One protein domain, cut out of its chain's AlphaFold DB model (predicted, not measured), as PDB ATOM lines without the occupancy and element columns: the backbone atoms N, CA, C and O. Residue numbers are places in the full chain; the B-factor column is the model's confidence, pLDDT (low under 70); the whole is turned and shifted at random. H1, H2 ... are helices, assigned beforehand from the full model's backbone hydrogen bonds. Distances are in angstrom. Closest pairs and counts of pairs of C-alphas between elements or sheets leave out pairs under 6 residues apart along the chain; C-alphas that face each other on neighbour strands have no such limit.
ATOM      1  N   VAL A  15      -4.090 -38.419 -49.743       40.88
ATOM      2  CA  VAL A  15      -3.152 -38.845 -48.695       40.88
ATOM      3  C   VAL A  15      -3.836 -38.956 -47.328       40.88
ATOM      4  O   VAL A  15      -3.490 -39.855 -46.558       40.88
ATOM      5  N   ASP A  16      -4.836 -38.108 -47.051       48.78
ATOM      6  CA  ASP A  16      -5.647 -38.197 -45.833       48.78
ATOM      7  C   ASP A  16      -6.350 -39.564 -45.774       48.78
ATOM      8  O   ASP A  16      -6.384 -40.181 -44.715       48.78
ATOM      9  N   ASP A  17      -6.769 -40.125 -46.913       54.88
ATOM     10  CA  ASP A  17      -7.404 -41.448 -46.971       54.88
ATOM     11  C   ASP A  17      -6.473 -42.602 -46.568       54.88
ATOM     12  O   ASP A  17      -6.923 -43.525 -45.892       54.88
ATOM     13  N   LYS A  18      -5.174 -42.554 -46.899       55.53
ATOM     14  CA  LYS A  18      -4.233 -43.655 -46.600       55.53
ATOM     15  C   LYS A  18      -3.889 -43.766 -45.116       55.53
ATOM     16  O   LYS A  18      -3.866 -44.868 -44.572       55.53
ATOM     17  N   TRP A  19      -3.624 -42.644 -44.445       57.78
ATOM     18  CA  TRP A  19      -3.371 -42.661 -42.997       57.78
ATOM     19  C   TRP A  19      -4.635 -42.939 -42.225       57.78
ATOM     20  O   TRP A  19      -4.598 -43.678 -41.249       57.78
ATOM     21  N   ILE A  20      -5.758 -42.389 -42.685       59.78
ATOM     22  CA  ILE A  20      -7.063 -42.709 -42.129       59.78
ATOM     23  C   ILE A  20      -7.374 -44.193 -42.338       59.78
ATOM     24  O   ILE A  20      -8.018 -44.767 -41.479       59.78
ATOM     25  N   GLU A  21      -6.919 -44.852 -43.404       61.72
ATOM     26  CA  GLU A  21      -7.090 -46.299 -43.585       61.72
ATOM     27  C   GLU A  21      -6.234 -47.114 -42.604       61.72
ATOM     28  O   GLU A  21      -6.757 -48.014 -41.942       61.72
ATOM     29  N   VAL A  22      -4.949 -46.771 -42.449       59.25
ATOM     30  CA  VAL A  22      -4.067 -47.378 -41.432       59.25
ATOM     31  C   VAL A  22      -4.656 -47.168 -40.039       59.25
ATOM     32  O   VAL A  22      -4.798 -48.123 -39.274       59.25
ATOM     33  N   LEU A  23      -5.090 -45.944 -39.734       61.31
ATOM     34  CA  LEU A  23      -5.760 -45.614 -38.486       61.31
ATOM     35  C   LEU A  23      -7.077 -46.362 -38.358       61.31
ATOM     36  O   LEU A  23      -7.245 -46.990 -37.342       61.31
ATOM     37  N   LYS A  24      -7.962 -46.429 -39.356       62.31
ATOM     38  CA  LYS A  24      -9.239 -47.170 -39.285       62.31
ATOM     39  C   LYS A  24      -9.031 -48.650 -38.963       62.31
ATOM     40  O   LYS A  24      -9.779 -49.203 -38.156       62.31
ATOM     41  N   ARG A  25      -8.015 -49.289 -39.556       60.66
ATOM     42  CA  ARG A  25      -7.637 -50.684 -39.248       60.66
ATOM     43  C   ARG A  25      -7.175 -50.823 -37.795       60.66
ATOM     44  O   ARG A  25      -7.560 -51.763 -37.107       60.66
ATOM     45  N   THR A  26      -6.399 -49.849 -37.336       54.22
ATOM     46  CA  THR A  26      -5.772 -49.799 -36.010       54.22
ATOM     47  C   THR A  26      -6.785 -49.449 -34.916       54.22
ATOM     48  O   THR A  26      -6.976 -50.211 -33.974       54.22
ATOM     49  N   THR A  27      -7.539 -48.369 -35.103       54.66
ATOM     50  CA  THR A  27      -8.618 -47.904 -34.242       54.66
ATOM     51  C   THR A  27      -9.729 -48.923 -34.140       54.66
ATOM     52  O   THR A  27     -10.277 -49.022 -33.070       54.66
ATOM     53  N   SER A  28     -10.066 -49.728 -35.152       54.66
ATOM     54  CA  SER A  28     -11.078 -50.781 -34.939       54.66
ATOM     55  C   SER A  28     -10.632 -51.769 -33.847       54.66
ATOM     56  O   SER A  28     -11.367 -52.019 -32.898       54.66
ATOM     57  N   HIS A  29      -9.381 -52.236 -33.907       52.41
ATOM     58  CA  HIS A  29      -8.830 -53.172 -32.923       52.41
ATOM     59  C   HIS A  29      -8.533 -52.516 -31.563       52.41
ATOM     60  O   HIS A  29      -8.742 -53.111 -30.507       52.41
ATOM     61  N   GLU A  30      -8.048 -51.276 -31.567       53.25
ATOM     62  CA  GLU A  30      -7.710 -50.540 -30.351       53.25
ATOM     63  C   GLU A  30      -8.934 -49.895 -29.684       53.25
ATOM     64  O   GLU A  30      -8.955 -49.791 -28.461       53.25
ATOM     65  N   ILE A  31      -9.981 -49.527 -30.437       51.47
ATOM     66  CA  ILE A  31     -11.296 -49.130 -29.902       51.47
ATOM     67  C   ILE A  31     -11.914 -50.311 -29.162       51.47
ATOM     68  O   ILE A  31     -12.402 -50.114 -28.053       51.47
ATOM     69  N   ASP A  32     -11.824 -51.532 -29.689       52.88
ATOM     70  CA  ASP A  32     -12.283 -52.723 -28.965       52.88
ATOM     71  C   ASP A  32     -11.511 -52.917 -27.644       52.88
ATOM     72  O   ASP A  32     -12.102 -53.227 -26.605       52.88
ATOM     73  N   GLN A  33     -10.202 -52.631 -27.622       52.47
ATOM     74  CA  GLN A  33      -9.403 -52.643 -26.387       52.47
ATOM     75  C   GLN A  33      -9.739 -51.480 -25.430       52.47
ATOM     76  O   GLN A  33      -9.776 -51.688 -24.213       52.47
ATOM     77  N   LEU A  34     -10.024 -50.278 -25.952       45.06
ATOM     78  CA  LEU A  34     -10.510 -49.105 -25.203       45.06
ATOM     79  C   LEU A  34     -11.906 -49.339 -24.609       45.06
ATOM     80  O   LEU A  34     -12.245 -48.752 -23.586       45.06
ATOM     81  N   GLN A  35     -12.730 -50.172 -25.246       49.22
ATOM     82  CA  GLN A  35     -14.053 -50.542 -24.743       49.22
ATOM     83  C   GLN A  35     -13.962 -51.558 -23.599       49.22
ATOM     84  O   GLN A  35     -14.764 -51.499 -22.668       49.22
ATOM     85  N   GLN A  36     -12.980 -52.465 -23.638       52.75
ATOM     86  CA  GLN A  36     -12.771 -53.478 -22.595       52.75
ATOM     87  C   GLN A  36     -12.011 -52.947 -21.371       52.75
ATOM     88  O   GLN A  36     -12.210 -53.435 -20.258       52.75
ATOM     89  N   ARG A  37     -11.135 -51.951 -21.547       52.28
ATOM     90  CA  ARG A  37     -10.376 -51.311 -20.464       52.28
ATOM     91  C   ARG A  37     -10.826 -49.866 -20.318       52.28
ATOM     92  O   ARG A  37     -10.675 -49.089 -21.249       52.28
ATOM     93  N   GLY A  38     -11.318 -49.483 -19.139       53.28
ATOM     94  CA  GLY A  38     -11.721 -48.100 -18.866       53.28
ATOM     95  C   GLY A  38     -10.670 -47.081 -19.336       53.28
ATOM     96  O   GLY A  38      -9.473 -47.251 -19.092       53.28
ATOM     97  N   PHE A  39     -11.121 -46.031 -20.025       59.38
ATOM     98  CA  PHE A  39     -10.264 -45.008 -20.621       59.38
ATOM     99  C   PHE A  39      -9.410 -44.310 -19.549       59.38
ATOM    100  O   PHE A  39      -9.890 -43.447 -18.811       59.38
ATOM    101  N   SER A  40      -8.128 -44.675 -19.453       64.31
ATOM    102  CA  SER A  40      -7.167 -44.007 -18.570       64.31
ATOM    103  C   SER A  40      -6.218 -43.117 -19.371       64.31
ATOM    104  O   SER A  40      -5.829 -43.418 -20.496       64.31
ATOM    105  N   ARG A  41      -5.821 -41.980 -18.801       64.19
ATOM    106  CA  ARG A  41      -4.984 -40.986 -19.500       64.19
ATOM    107  C   ARG A  41      -3.579 -41.493 -19.876       64.19
ATOM    108  O   ARG A  41      -3.134 -41.174 -20.975       64.19
ATOM    109  N   PRO A  42      -2.886 -42.302 -19.047       69.19
ATOM    110  CA  PRO A  42      -1.645 -42.955 -19.468       69.19
ATOM    111  C   PRO A  42      -1.858 -43.892 -20.659       69.19
ATOM    112  O   PRO A  42      -0.997 -43.962 -21.530       69.19
ATOM    113  N   PHE A  43      -3.023 -44.549 -20.716       72.38
ATOM    114  CA  PHE A  43      -3.395 -45.417 -21.827       72.38
ATOM    115  C   PHE A  43      -3.603 -44.629 -23.127       72.38
ATOM    116  O   PHE A  43      -3.152 -45.066 -24.178       72.38
ATOM    117  N   ALA A  44      -4.192 -43.431 -23.062       76.56
ATOM    118  CA  ALA A  44      -4.352 -42.568 -24.236       76.56
ATOM    119  C   ALA A  44      -3.005 -42.115 -24.834       76.56
ATOM    120  O   ALA A  44      -2.849 -42.077 -26.050       76.56
ATOM    121  N   LEU A  45      -2.015 -41.806 -23.990       80.88
ATOM    122  CA  LEU A  45      -0.666 -41.465 -24.458       80.88
ATOM    123  C   LEU A  45       0.065 -42.683 -25.023       80.88
ATOM    124  O   LEU A  45       0.699 -42.575 -26.067       80.88
ATOM    125  N   SER A  46      -0.036 -43.848 -24.373       81.31
ATOM    126  CA  SER A  46       0.556 -45.069 -24.927       81.31
ATOM    127  C   SER A  46      -0.075 -45.450 -26.261       81.31
ATOM    128  O   SER A  46       0.648 -45.840 -27.168       81.31
ATOM    129  N   LEU A  47      -1.394 -45.284 -26.385       78.94
ATOM    130  CA  LEU A  47      -2.134 -45.507 -27.619       78.94
ATOM    131  C   LEU A  47      -1.638 -44.570 -28.722       78.94
ATOM    132  O   LEU A  47      -1.247 -45.033 -29.783       78.94
ATOM    133  N   LEU A  48      -1.547 -43.267 -28.436       83.69
ATOM    134  CA  LEU A  48      -1.017 -42.277 -29.374       83.69
ATOM    135  C   LEU A  48       0.362 -42.686 -29.915       83.69
ATOM    136  O   LEU A  48       0.586 -42.650 -31.124       83.69
ATOM    137  N   PHE A  49       1.277 -43.104 -29.036       86.94
ATOM    138  CA  PHE A  49       2.611 -43.541 -29.449       86.94
ATOM    139  C   PHE A  49       2.600 -44.869 -30.211       86.94
ATOM    140  O   PHE A  49       3.416 -45.047 -31.114       86.94
ATOM    141  N   GLN A  50       1.683 -45.787 -29.894       83.38
ATOM    142  CA  GLN A  50       1.495 -47.038 -30.632       83.38
ATOM    143  C   GLN A  50       0.979 -46.776 -32.049       83.38
ATOM    144  O   GLN A  50       1.623 -47.223 -32.997       83.38
ATOM    145  N   CYS A  51      -0.082 -45.977 -32.205       81.31
ATOM    146  CA  CYS A  51      -0.589 -45.578 -33.518       81.31
ATOM    147  C   CYS A  51       0.493 -44.844 -34.326       81.31
ATOM    148  O   CYS A  51       0.698 -45.140 -35.503       81.31
ATOM    149  N   ALA A  52       1.230 -43.923 -33.688       86.94
ATOM    150  CA  ALA A  52       2.337 -43.215 -34.328       86.94
ATOM    151  C   ALA A  52       3.424 -44.180 -34.809       86.94
ATOM    152  O   ALA A  52       3.915 -44.038 -35.922       86.94
ATOM    153  N   ASN A  53       3.770 -45.185 -34.001       87.69
ATOM    154  CA  ASN A  53       4.778 -46.185 -34.347       87.69
ATOM    155  C   ASN A  53       4.337 -47.067 -35.522       87.69
ATOM    156  O   ASN A  53       5.141 -47.390 -36.386       87.69
ATOM    157  N   MET A  54       3.049 -47.408 -35.593       82.00
ATOM    158  CA  MET A  54       2.498 -48.158 -36.724       82.00
ATOM    159  C   MET A  54       2.522 -47.352 -38.021       82.00
ATOM    160  O   MET A  54       2.871 -47.895 -39.063       82.00
ATOM    161  N   ILE A  55       2.188 -46.060 -37.974       82.19
ATOM    162  CA  ILE A  55       2.284 -45.180 -39.150       82.19
ATOM    163  C   ILE A  55       3.746 -45.000 -39.566       82.19
ATOM    164  O   ILE A  55       4.062 -45.076 -40.752       82.19
ATOM    165  N   TYR A  56       4.636 -44.805 -38.597       85.81
ATOM    166  CA  TYR A  56       6.073 -44.688 -38.827       85.81
ATOM    167  C   TYR A  56       6.632 -45.922 -39.555       85.81
ATOM    168  O   TYR A  56       7.341 -45.794 -40.550       85.81
ATOM    169  N   GLU A  57       6.215 -47.116 -39.140       83.88
ATOM    170  CA  GLU A  57       6.610 -48.374 -39.776       83.88
ATOM    171  C   GLU A  57       5.949 -48.582 -41.147       83.88
ATOM    172  O   GLU A  57       6.624 -48.755 -42.159       83.88
ATOM    173  N   GLN A  58       4.617 -48.553 -41.207       77.50
ATOM    174  CA  GLN A  58       3.872 -48.997 -42.389       77.50
ATOM    175  C   GLN A  58       3.843 -47.960 -43.509       77.50
ATOM    176  O   GLN A  58       3.875 -48.324 -44.684       77.50
ATOM    177  N   TYR A  59       3.738 -46.677 -43.160       75.38
ATOM    178  CA  TYR A  59       3.604 -45.613 -44.147       75.38
ATOM    179  C   TYR A  59       4.963 -45.052 -44.556       75.38
ATOM    180  O   TYR A  59       5.254 -44.965 -45.746       75.38
ATOM    181  N   TYR A  60       5.807 -44.720 -43.576       77.00
ATOM    182  CA  TYR A  60       7.130 -44.140 -43.836       77.00
ATOM    183  C   TYR A  60       8.226 -45.177 -44.079       77.00
ATOM    184  O   TYR A  60       9.348 -44.807 -44.437       77.00
ATOM    185  N   GLN A  61       7.913 -46.470 -43.928       75.00
ATOM    186  CA  GLN A  61       8.867 -47.566 -44.123       75.00
ATOM    187  C   GLN A  61      10.117 -47.363 -43.250       75.00
ATOM    188  O   GLN A  61      11.256 -47.510 -43.704       75.00
ATOM    189  N   ARG A  62       9.911 -46.925 -42.005       81.44
ATOM    190  CA  ARG A  62      10.955 -46.808 -40.979       81.44
ATOM    191  C   ARG A  62      10.946 -48.052 -40.093       81.44
ATOM    192  O   ARG A  62       9.944 -48.765 -40.043       81.44
ATOM    193  N   GLU A  63      12.043 -48.337 -39.395       79.62
ATOM    194  CA  GLU A  63      12.008 -49.390 -38.381       79.62
ATOM    195  C   GLU A  63      11.116 -48.958 -37.219       79.62
ATOM    196  O   GLU A  63      11.021 -47.788 -36.833       79.62
ATOM    197  N   ARG A  64      10.411 -49.941 -36.676       83.38
ATOM    198  CA  ARG A  64       9.538 -49.745 -35.538       83.38
ATOM    199  C   ARG A  64      10.356 -49.301 -34.328       83.38
ATOM    200  O   ARG A  64      11.256 -50.013 -33.886       83.38
ATOM    201  N   VAL A  65       9.954 -48.190 -33.710       86.12
ATOM    202  CA  VAL A  65      10.562 -47.686 -32.474       86.12
ATOM    203  C   VAL A  65      10.506 -48.784 -31.402       86.12
ATOM    204  O   VAL A  65       9.402 -49.246 -31.063       86.12
ATOM    205  N   PRO A  66      11.662 -49.211 -30.855       85.12
ATOM    206  CA  PRO A  66      11.719 -50.277 -29.868       85.12
ATOM    207  C   PRO A  66      10.934 -49.958 -28.597       85.12
ATOM    208  O   PRO A  66      10.971 -48.847 -28.061       85.12
ATOM    209  N   ALA A  67      10.293 -50.980 -28.026       83.50
ATOM    210  CA  ALA A  67       9.525 -50.822 -26.790       83.50
ATOM    211  C   ALA A  67      10.375 -50.392 -25.580       83.50
ATOM    212  O   ALA A  67       9.857 -49.819 -24.617       83.50
ATOM    213  N   THR A  68      11.686 -50.627 -25.642       87.00
ATOM    214  CA  THR A  68      12.667 -50.196 -24.641       87.00
ATOM    215  C   THR A  68      12.741 -48.675 -24.507       87.00
ATOM    216  O   THR A  68      12.997 -48.194 -23.404       87.00
ATOM    217  N   ILE A  69      12.447 -47.922 -25.576       88.31
ATOM    218  CA  ILE A  69      12.459 -46.450 -25.596       88.31
ATOM    219  C   ILE A  69      11.173 -45.870 -24.985       88.31
ATOM    220  O   ILE A  69      11.203 -44.820 -24.342       88.31
ATOM    221  N   PHE A  70      10.035 -46.570 -25.073       86.94
ATOM    222  CA  PHE A  70       8.758 -46.038 -24.576       86.94
ATOM    223  C   PHE A  70       8.733 -45.813 -23.062       86.94
ATOM    224  O   PHE A  70       8.159 -44.828 -22.593       86.94
ATOM    225  N   LYS A  71       9.369 -46.686 -22.274       87.75
ATOM    226  CA  LYS A  71       9.426 -46.535 -20.811       87.75
ATOM    227  C   LYS A  71      10.152 -45.247 -20.377       87.75
ATOM    228  O   LYS A  71       9.540 -44.474 -19.635       87.75
ATOM    229  N   PRO A  72      11.407 -44.979 -20.796       92.50
ATOM    230  CA  PRO A  72      12.084 -43.732 -20.451       92.50
ATOM    231  C   PRO A  72      11.387 -42.507 -21.056       92.50
ATOM    232  O   PRO A  72      11.314 -41.477 -20.391       92.50
ATOM    233  N   MET A  73      10.778 -42.631 -22.238       91.62
ATOM    234  CA  MET A  73      10.000 -41.555 -22.856       91.62
ATOM    235  C   MET A  73       8.783 -41.147 -22.003       91.62
ATOM    236  O   MET A  73       8.594 -39.968 -21.698       91.62
ATOM    237  N   MET A  74       7.994 -42.115 -21.523       89.31
ATOM    238  CA  MET A  74       6.856 -41.858 -20.624       89.31
ATOM    239  C   MET A  74       7.305 -41.319 -19.261       89.31
ATOM    240  O   MET A  74       6.655 -40.448 -18.681       89.31
ATOM    241  N   GLN A  75       8.431 -41.818 -18.751       91.06
ATOM    242  CA  GLN A  75       9.033 -41.355 -17.506       91.06
ATOM    243  C   GLN A  75       9.494 -39.890 -17.608       91.06
ATOM    244  O   GLN A  75       9.255 -39.105 -16.687       91.06
ATOM    245  N   TYR A  76      10.107 -39.510 -18.730       93.62
ATOM    246  CA  TYR A  76      10.501 -38.133 -19.020       93.62
ATOM    247  C   TYR A  76       9.282 -37.212 -19.102       93.62
ATOM    248  O   TYR A  76       9.231 -36.194 -18.409       93.62
ATOM    249  N   LEU A  77       8.259 -37.615 -19.862       92.12
ATOM    250  CA  LEU A  77       7.021 -36.855 -20.018       92.12
ATOM    251  C   LEU A  77       6.324 -36.627 -18.666       92.12
ATOM    252  O   LEU A  77       5.935 -35.502 -18.353       92.12
ATOM    253  N   ARG A  78       6.247 -37.668 -17.822       90.56
ATOM    254  CA  ARG A  78       5.713 -37.578 -16.454       90.56
ATOM    255  C   ARG A  78       6.490 -36.568 -15.608       90.56
ATOM    256  O   ARG A  78       5.895 -35.712 -14.958       90.56
ATOM    257  N   ASN A  79       7.815 -36.645 -15.608       92.75
ATOM    258  CA  ASN A  79       8.634 -35.730 -14.814       92.75
ATOM    259  C   ASN A  79       8.476 -34.282 -15.293       92.75
ATOM    260  O   ASN A  79       8.292 -33.383 -14.476       92.75
ATOM    261  N   TRP A  80       8.444 -34.056 -16.607       92.06
ATOM    262  CA  TRP A  80       8.237 -32.722 -17.166       92.06
ATOM    263  C   TRP A  80       6.851 -32.150 -16.829       92.06
ATOM    264  O   TRP A  80       6.714 -30.952 -16.575       92.06
ATOM    265  N   THR A  81       5.817 -32.993 -16.771       89.81
ATOM    266  CA  THR A  81       4.480 -32.556 -16.338       89.81
ATOM    267  C   THR A  81       4.429 -32.113 -14.893       89.81
ATOM    268  O   THR A  81       3.852 -31.064 -14.608       89.81
ATOM    269  N   LEU A  82       5.083 -32.874 -14.013       88.50
ATOM    270  CA  LEU A  82       5.161 -32.561 -12.592       88.50
ATOM    271  C   LEU A  82       5.901 -31.241 -12.368       88.50
ATOM    272  O   LEU A  82       5.420 -30.407 -11.616       88.50
ATOM    273  N   ILE A  83       6.997 -31.000 -13.094       90.88
ATOM    274  CA  ILE A  83       7.761 -29.742 -13.011       90.88
ATOM    275  C   ILE A  83       6.920 -28.517 -13.413       90.88
ATOM    276  O   ILE A  83       7.148 -27.426 -12.903       90.88
ATOM    277  N   ARG A  84       5.954 -28.661 -14.332       84.12
ATOM    278  CA  ARG A  84       5.072 -27.556 -14.762       84.12
ATOM    279  C   ARG A  84       3.780 -27.436 -13.941       84.12
ATOM    280  O   ARG A  84       2.882 -26.681 -14.331       84.12
ATOM    281  N   ASP A  85       3.652 -28.194 -12.850       82.81
ATOM    282  CA  ASP A  85       2.429 -28.309 -12.046       82.81
ATOM    283  C   ASP A  85       1.190 -28.577 -12.910       82.81
ATOM    284  O   ASP A  85       0.106 -28.012 -12.704       82.81
ATOM    285  N   ASN A  86       1.370 -29.373 -13.961       80.69
ATOM    286  CA  ASN A  86       0.305 -29.753 -14.868       80.69
ATOM    287  C   ASN A  86      -0.098 -31.193 -14.567       80.69
ATOM    288  O   ASN A  86       0.739 -32.084 -14.463       80.69
ATOM    289  N   LEU A  87      -1.405 -31.435 -14.485       77.50
ATOM    290  CA  LEU A  87      -1.948 -32.784 -14.297       77.50
ATOM    291  C   LEU A  87      -1.707 -33.693 -15.515       77.50
ATOM    292  O   LEU A  87      -1.799 -34.912 -15.402       77.50
ATOM    293  N   ILE A  88      -1.488 -33.098 -16.692       80.94
ATOM    294  CA  ILE A  88      -1.418 -33.773 -17.992       80.94
ATOM    295  C   ILE A  88      -0.326 -33.092 -18.828       80.94
ATOM    296  O   ILE A  88      -0.188 -31.866 -18.737       80.94
ATOM    297  N   PRO A  89       0.425 -33.844 -19.651       87.38
ATOM    298  CA  PRO A  89       1.359 -33.245 -20.595       87.38
ATOM    299  C   PRO A  89       0.645 -32.358 -21.593       87.38
ATOM    300  O   PRO A  89      -0.363 -32.732 -22.191       87.38
ATOM    301  N   ALA A  90       1.190 -31.159 -21.755       85.94
ATOM    302  CA  ALA A  90       0.792 -30.277 -22.828       85.94
ATOM    303  C   ALA A  90       1.293 -30.838 -24.169       85.94
ATOM    304  O   ALA A  90       2.272 -31.587 -24.227       85.94
ATOM    305  N   LEU A  91       0.601 -30.484 -25.253       86.75
ATOM    306  CA  LEU A  91       0.892 -30.991 -26.596       86.75
ATOM    307  C   LEU A  91       2.344 -30.720 -27.021       86.75
ATOM    308  O   LEU A  91       2.967 -31.564 -27.658       86.75
ATOM    309  N   ASP A  92       2.898 -29.573 -26.620       88.44
ATOM    310  CA  ASP A  92       4.293 -29.223 -26.878       88.44
ATOM    311  C   ASP A  92       5.265 -30.190 -26.199       88.44
ATOM    312  O   ASP A  92       6.233 -30.627 -26.816       88.44
ATOM    313  N   GLN A  93       4.979 -30.581 -24.956       90.12
ATOM    314  CA  GLN A  93       5.796 -31.538 -24.211       90.12
ATOM    315  C   GLN A  93       5.771 -32.917 -24.869       90.12
ATOM    316  O   GLN A  93       6.821 -33.545 -24.992       90.12
ATOM    317  N   VAL A  94       4.599 -33.378 -25.321       91.12
ATOM    318  CA  VAL A  94       4.454 -34.661 -26.031       91.12
ATOM    319  C   VAL A  94       5.278 -34.651 -27.320       91.12
ATOM    320  O   VAL A  94       6.075 -35.559 -27.546       91.12
ATOM    321  N   ALA A  95       5.141 -33.597 -28.126       91.94
ATOM    322  CA  ALA A  95       5.815 -33.490 -29.414       91.94
ATOM    323  C   ALA A  95       7.344 -33.343 -29.269       91.94
ATOM    324  O   ALA A  95       8.100 -34.028 -29.953       91.94
ATOM    325  N   ILE A  96       7.824 -32.510 -28.337       92.25
ATOM    326  CA  ILE A  96       9.267 -32.350 -28.074       92.25
ATOM    327  C   ILE A  96       9.868 -33.645 -27.515       92.25
ATOM    328  O   ILE A  96      10.978 -34.020 -27.884       92.25
ATOM    329  N   THR A  97       9.133 -34.354 -26.657       93.56
ATOM    330  CA  THR A  97       9.570 -35.658 -26.147       93.56
ATOM    331  C   THR A  97       9.731 -36.658 -27.293       93.56
ATOM    332  O   THR A  97      10.777 -37.291 -27.396       93.56
ATOM    333  N   ALA A  98       8.750 -36.750 -28.195       93.00
ATOM    334  CA  ALA A  98       8.845 -37.606 -29.377       93.00
ATOM    335  C   ALA A  98      10.054 -37.243 -30.262       93.00
ATOM    336  O   ALA A  98      10.764 -38.138 -30.715       93.00
ATOM    337  N   LYS A  99      10.343 -35.941 -30.428       92.00
ATOM    338  CA  LYS A  99      11.511 -35.464 -31.187       92.00
ATOM    339  C   LYS A  99      12.834 -35.905 -30.568       92.00
ATOM    340  O   LYS A  99      13.718 -36.349 -31.288       92.00
ATOM    341  N   ASN A 100      12.973 -35.753 -29.254       91.88
ATOM    342  CA  ASN A 100      14.235 -36.005 -28.558       91.88
ATOM    343  C   ASN A 100      14.558 -37.497 -28.417       91.88
ATOM    344  O   ASN A 100      15.728 -37.853 -28.350       91.88
ATOM    345  N   PHE A 101      13.537 -38.348 -28.300       91.94
ATOM    346  CA  PHE A 101      13.722 -39.788 -28.098       91.94
ATOM    347  C   PHE A 101      13.799 -40.587 -29.398       91.94
ATOM    348  O   PHE A 101      14.383 -41.666 -29.389       91.94
ATOM    349  N   VAL A 102      13.173 -40.097 -30.471       89.25
ATOM    350  CA  VAL A 102      13.149 -40.777 -31.770       89.25
ATOM    351  C   VAL A 102      13.803 -39.874 -32.805       89.25
ATOM    352  O   VAL A 102      15.013 -39.938 -32.972       89.25
ATOM    353  N   ASN A 103      13.036 -39.008 -33.467       87.94
ATOM    354  CA  ASN A 103      13.548 -38.001 -34.390       87.94
ATOM    355  C   ASN A 103      12.459 -36.966 -34.733       87.94
ATOM    356  O   ASN A 103      11.315 -37.044 -34.268       87.94
ATOM    357  N   GLU A 104      12.810 -35.973 -35.557       89.00
ATOM    358  CA  GLU A 104      11.876 -34.932 -36.008       89.00
ATOM    359  C   GLU A 104      10.694 -35.513 -36.805       89.00
ATOM    360  O   GLU A 104       9.558 -35.063 -36.640       89.00
ATOM    361  N   GLU A 105      10.940 -36.566 -37.587       86.56
ATOM    362  CA  GLU A 105       9.930 -37.243 -38.397       86.56
ATOM    363  C   GLU A 105       8.828 -37.869 -37.532       86.56
ATOM    364  O   GLU A 105       7.649 -37.556 -37.694       86.56
ATOM    365  N   TYR A 106       9.198 -38.687 -36.548       89.81
ATOM    366  CA  TYR A 106       8.269 -39.316 -35.612       89.81
ATOM    367  C   TYR A 106       7.494 -38.277 -34.790       89.81
ATOM    368  O   TYR A 106       6.290 -38.413 -34.566       89.81
ATOM    369  N   ALA A 107       8.157 -37.192 -34.382       91.62
ATOM    370  CA  ALA A 107       7.522 -36.106 -33.641       91.62
ATOM    371  C   ALA A 107       6.397 -35.419 -34.420       91.62
ATOM    372  O   ALA A 107       5.368 -35.067 -33.838       91.62
ATOM    373  N   SER A 108       6.584 -35.233 -35.725       88.75
ATOM    374  CA  SER A 108       5.568 -34.629 -36.587       88.75
ATOM    375  C   SER A 108       4.343 -35.539 -36.757       88.75
ATOM    376  O   SER A 108       3.220 -35.052 -36.650       88.75
ATOM    377  N   ILE A 109       4.538 -36.862 -36.862       87.38
ATOM    378  CA  ILE A 109       3.453 -37.863 -36.876       87.38
ATOM    379  C   ILE A 109       2.653 -37.793 -35.576       87.38
ATOM    380  O   ILE A 109       1.426 -37.703 -35.595       87.38
ATOM    381  N   VAL A 110       3.345 -37.801 -34.432       89.44
ATOM    382  CA  VAL A 110       2.711 -37.696 -33.112       89.44
ATOM    383  C   VAL A 110       1.915 -36.397 -32.992       89.44
ATOM    384  O   VAL A 110       0.803 -36.409 -32.466       89.44
ATOM    385  N   LEU A 111       2.460 -35.281 -33.482       88.81
ATOM    386  CA  LEU A 111       1.788 -33.985 -33.455       88.81
ATOM    387  C   LEU A 111       0.529 -33.979 -34.329       88.81
ATOM    388  O   LEU A 111      -0.504 -33.473 -33.889       88.81
ATOM    389  N   ASP A 112       0.596 -34.543 -35.533       83.75
ATOM    390  CA  ASP A 112      -0.542 -34.618 -36.445       83.75
ATOM    391  C   ASP A 112      -1.648 -35.515 -35.870       83.75
ATOM    392  O   ASP A 112      -2.804 -35.091 -35.815       83.75
ATOM    393  N   LEU A 113      -1.294 -36.680 -35.314       80.38
ATOM    394  CA  LEU A 113      -2.234 -37.567 -34.620       80.38
ATOM    395  C   LEU A 113      -2.873 -36.907 -33.399       80.38
ATOM    396  O   LEU A 113      -4.085 -36.972 -33.212       80.38
ATOM    397  N   ALA A 114      -2.080 -36.229 -32.570       81.94
ATOM    398  CA  ALA A 114      -2.584 -35.561 -31.374       81.94
ATOM    399  C   ALA A 114      -3.492 -34.359 -31.697       81.94
ATOM    400  O   ALA A 114      -4.268 -33.925 -30.844       81.94
ATOM    401  N   ARG A 115      -3.407 -33.813 -32.919       77.38
ATOM    402  CA  ARG A 115      -4.281 -32.744 -33.427       77.38
ATOM    403  C   ARG A 115      -5.559 -33.262 -34.082       77.38
ATOM    404  O   ARG A 115      -6.430 -32.439 -34.370       77.38
ATOM    405  N   MET A 116      -5.698 -34.568 -34.315       68.50
ATOM    406  CA  MET A 116      -6.916 -35.138 -34.891       68.50
ATOM    407  C   MET A 116      -8.087 -34.967 -33.915       68.50
ATOM    408  O   MET A 116      -8.247 -35.718 -32.955       68.50
ATOM    409  N   TYR A 117      -8.906 -33.942 -34.160       51.31
ATOM    410  CA  TYR A 117     -10.136 -33.666 -33.425       51.31
ATOM    411  C   TYR A 117     -11.252 -33.210 -34.386       51.31
ATOM    412  O   TYR A 117     -11.007 -32.310 -35.194       51.31
ATOM    413  N   PRO A 118     -12.486 -33.743 -34.279       55.19
ATOM    414  CA  PRO A 118     -12.892 -34.835 -33.392       55.19
ATOM    415  C   PRO A 118     -12.215 -36.152 -33.790       55.19
ATOM    416  O   PRO A 118     -11.903 -36.365 -34.960       55.19
ATOM    417  N   PHE A 119     -11.978 -37.029 -32.813       58.41
ATOM    418  CA  PHE A 119     -11.574 -38.398 -33.124       58.41
ATOM    419  C   PHE A 119     -12.687 -39.025 -33.981       58.41
ATOM    420  O   PHE A 119     -13.856 -38.873 -33.611       58.41
ATOM    421  N   PRO A 120     -12.374 -39.644 -35.131       56.19
ATOM    422  CA  PRO A 120     -13.394 -40.187 -36.016       56.19
ATOM    423  C   PRO A 120     -14.096 -41.360 -35.322       56.19
ATOM    424  O   PRO A 120     -13.612 -42.487 -35.339       56.19
ATOM    425  N   ASP A 121     -15.233 -41.082 -34.686       57.00
ATOM    426  CA  ASP A 121     -16.114 -42.109 -34.147       57.00
ATOM    427  C   ASP A 121     -16.964 -42.681 -35.285       57.00
ATOM    428  O   ASP A 121     -17.950 -42.082 -35.713       57.00
ATOM    429  N   SER A 122     -16.563 -43.841 -35.803       54.38
ATOM    430  CA  SER A 122     -17.346 -44.598 -36.784       54.38
ATOM    431  C   SER A 122     -18.512 -45.363 -36.157       54.38
ATOM    432  O   SER A 122     -19.367 -45.855 -36.889       54.38
ATOM    433  N   SER A 123     -18.563 -45.479 -34.825       63.66
ATOM    434  CA  SER A 123     -19.570 -46.286 -34.131       63.66
ATOM    435  C   SER A 123     -20.914 -45.576 -33.982       63.66
ATOM    436  O   SER A 123     -21.924 -46.236 -33.751       63.66
ATOM    437  N   GLY A 124     -20.941 -44.238 -34.080       62.31
ATOM    438  CA  GLY A 124     -22.143 -43.429 -33.845       62.31
ATOM    439  C   GLY A 124     -22.718 -43.576 -32.430       62.31
ATOM    440  O   GLY A 124     -23.845 -43.157 -32.174       62.31
TER     441      GLY A 124
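AT A GLANCE: This is residues 15 to 124 of the 440 residues of an uncharacterized protein of Candidatus Bathyarchaeota archaeon (UniProt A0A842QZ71). H2 stands in the middle of a group of five helices, with H1 folded back along one side of it as a splayed hairpin, and H5, H4 and H3 joined one to the next on its other side. H1 and H3 lie at opposite ends of the longest axis, and residues 35 to 40 stick out where the chain turns from H1 to H2. The printed part has 110 residues, with five named helices, H1 to H5 in that order along the chain, and no named strand; its class is all helix. It is compact, with a radius of gyration of the C-alphas of 14.0 A and spans of 38 by 32 by 24 A.

HOW THE PARTS SIT: H1, residues 15 to 36, has a kink of 39 degrees near residue 26. It forms a helical hairpin with H2, residues 41 to 58, which touches it with residues 47 to 55 alone, at a steep tilt of 39 degrees; the closest C-alphas are those of Val 22 and Ile 55, 7.1 A apart. H3, residues 67 to 83, and H2 are near each other, with closest C-alphas 8.2 A apart. H4, residues 91 to 101, touches H3, opposite ways at a steep tilt of 42 degrees, in a helical hairpin; the closest C-alphas are those of Met 73 and Phe 101, 6.7 A apart. H4 and H2 are also near each other. H5, residues 104 to 114, forms a helical hairpin with H4 at a shallow tilt of 30 degrees, and the closest C-alphas, of Ala 98 and Ala 107, are 4.7 A apart. H2 touches H5 with residues 48 to 56 alone, opposite ways at a steep tilt of 53 degrees, with the closest C-alphas, of Ala 52 and Val 110, 5.7 A apart. The helix packing is mostly crossed, one of the four touching pairs being at a shallow tilt. H1 is apart from H3, H4 and H5, and H3 is apart from H5. In H2, H4 and H5 every O i to N i+4 pair is within hydrogen-bond range; in H1 it is 16 of 18 and in H3 11 of 13.

IN THESE COORDINATES: H1 begins at C-alpha 15 (-3.152, -38.845, -48.695) and measures 31.4 A from first to last C-alpha. H2 begins at C-alpha 41 (-4.984, -40.986, -19.500) and measures 25.8 A, and H3 measures 25.2 A. H4 and H5, 11 residues each, are 15.6 A and 15.2 A long; H5 ends at C-alpha 114 (-2.584, -35.561, -31.374).

THE WHOLE: The C-alphas farthest apart are those of Asp 17 and Ile 83, at 39.0 A. The printed part has no cut. The links H1 to H2 and H4 to H5 are tight, those from H2 to H3 and H3 to H4 short. The mean pLDDT of the printed part is 76.0, and residues 15 to 42 and 116 to 124 of this model are under 70.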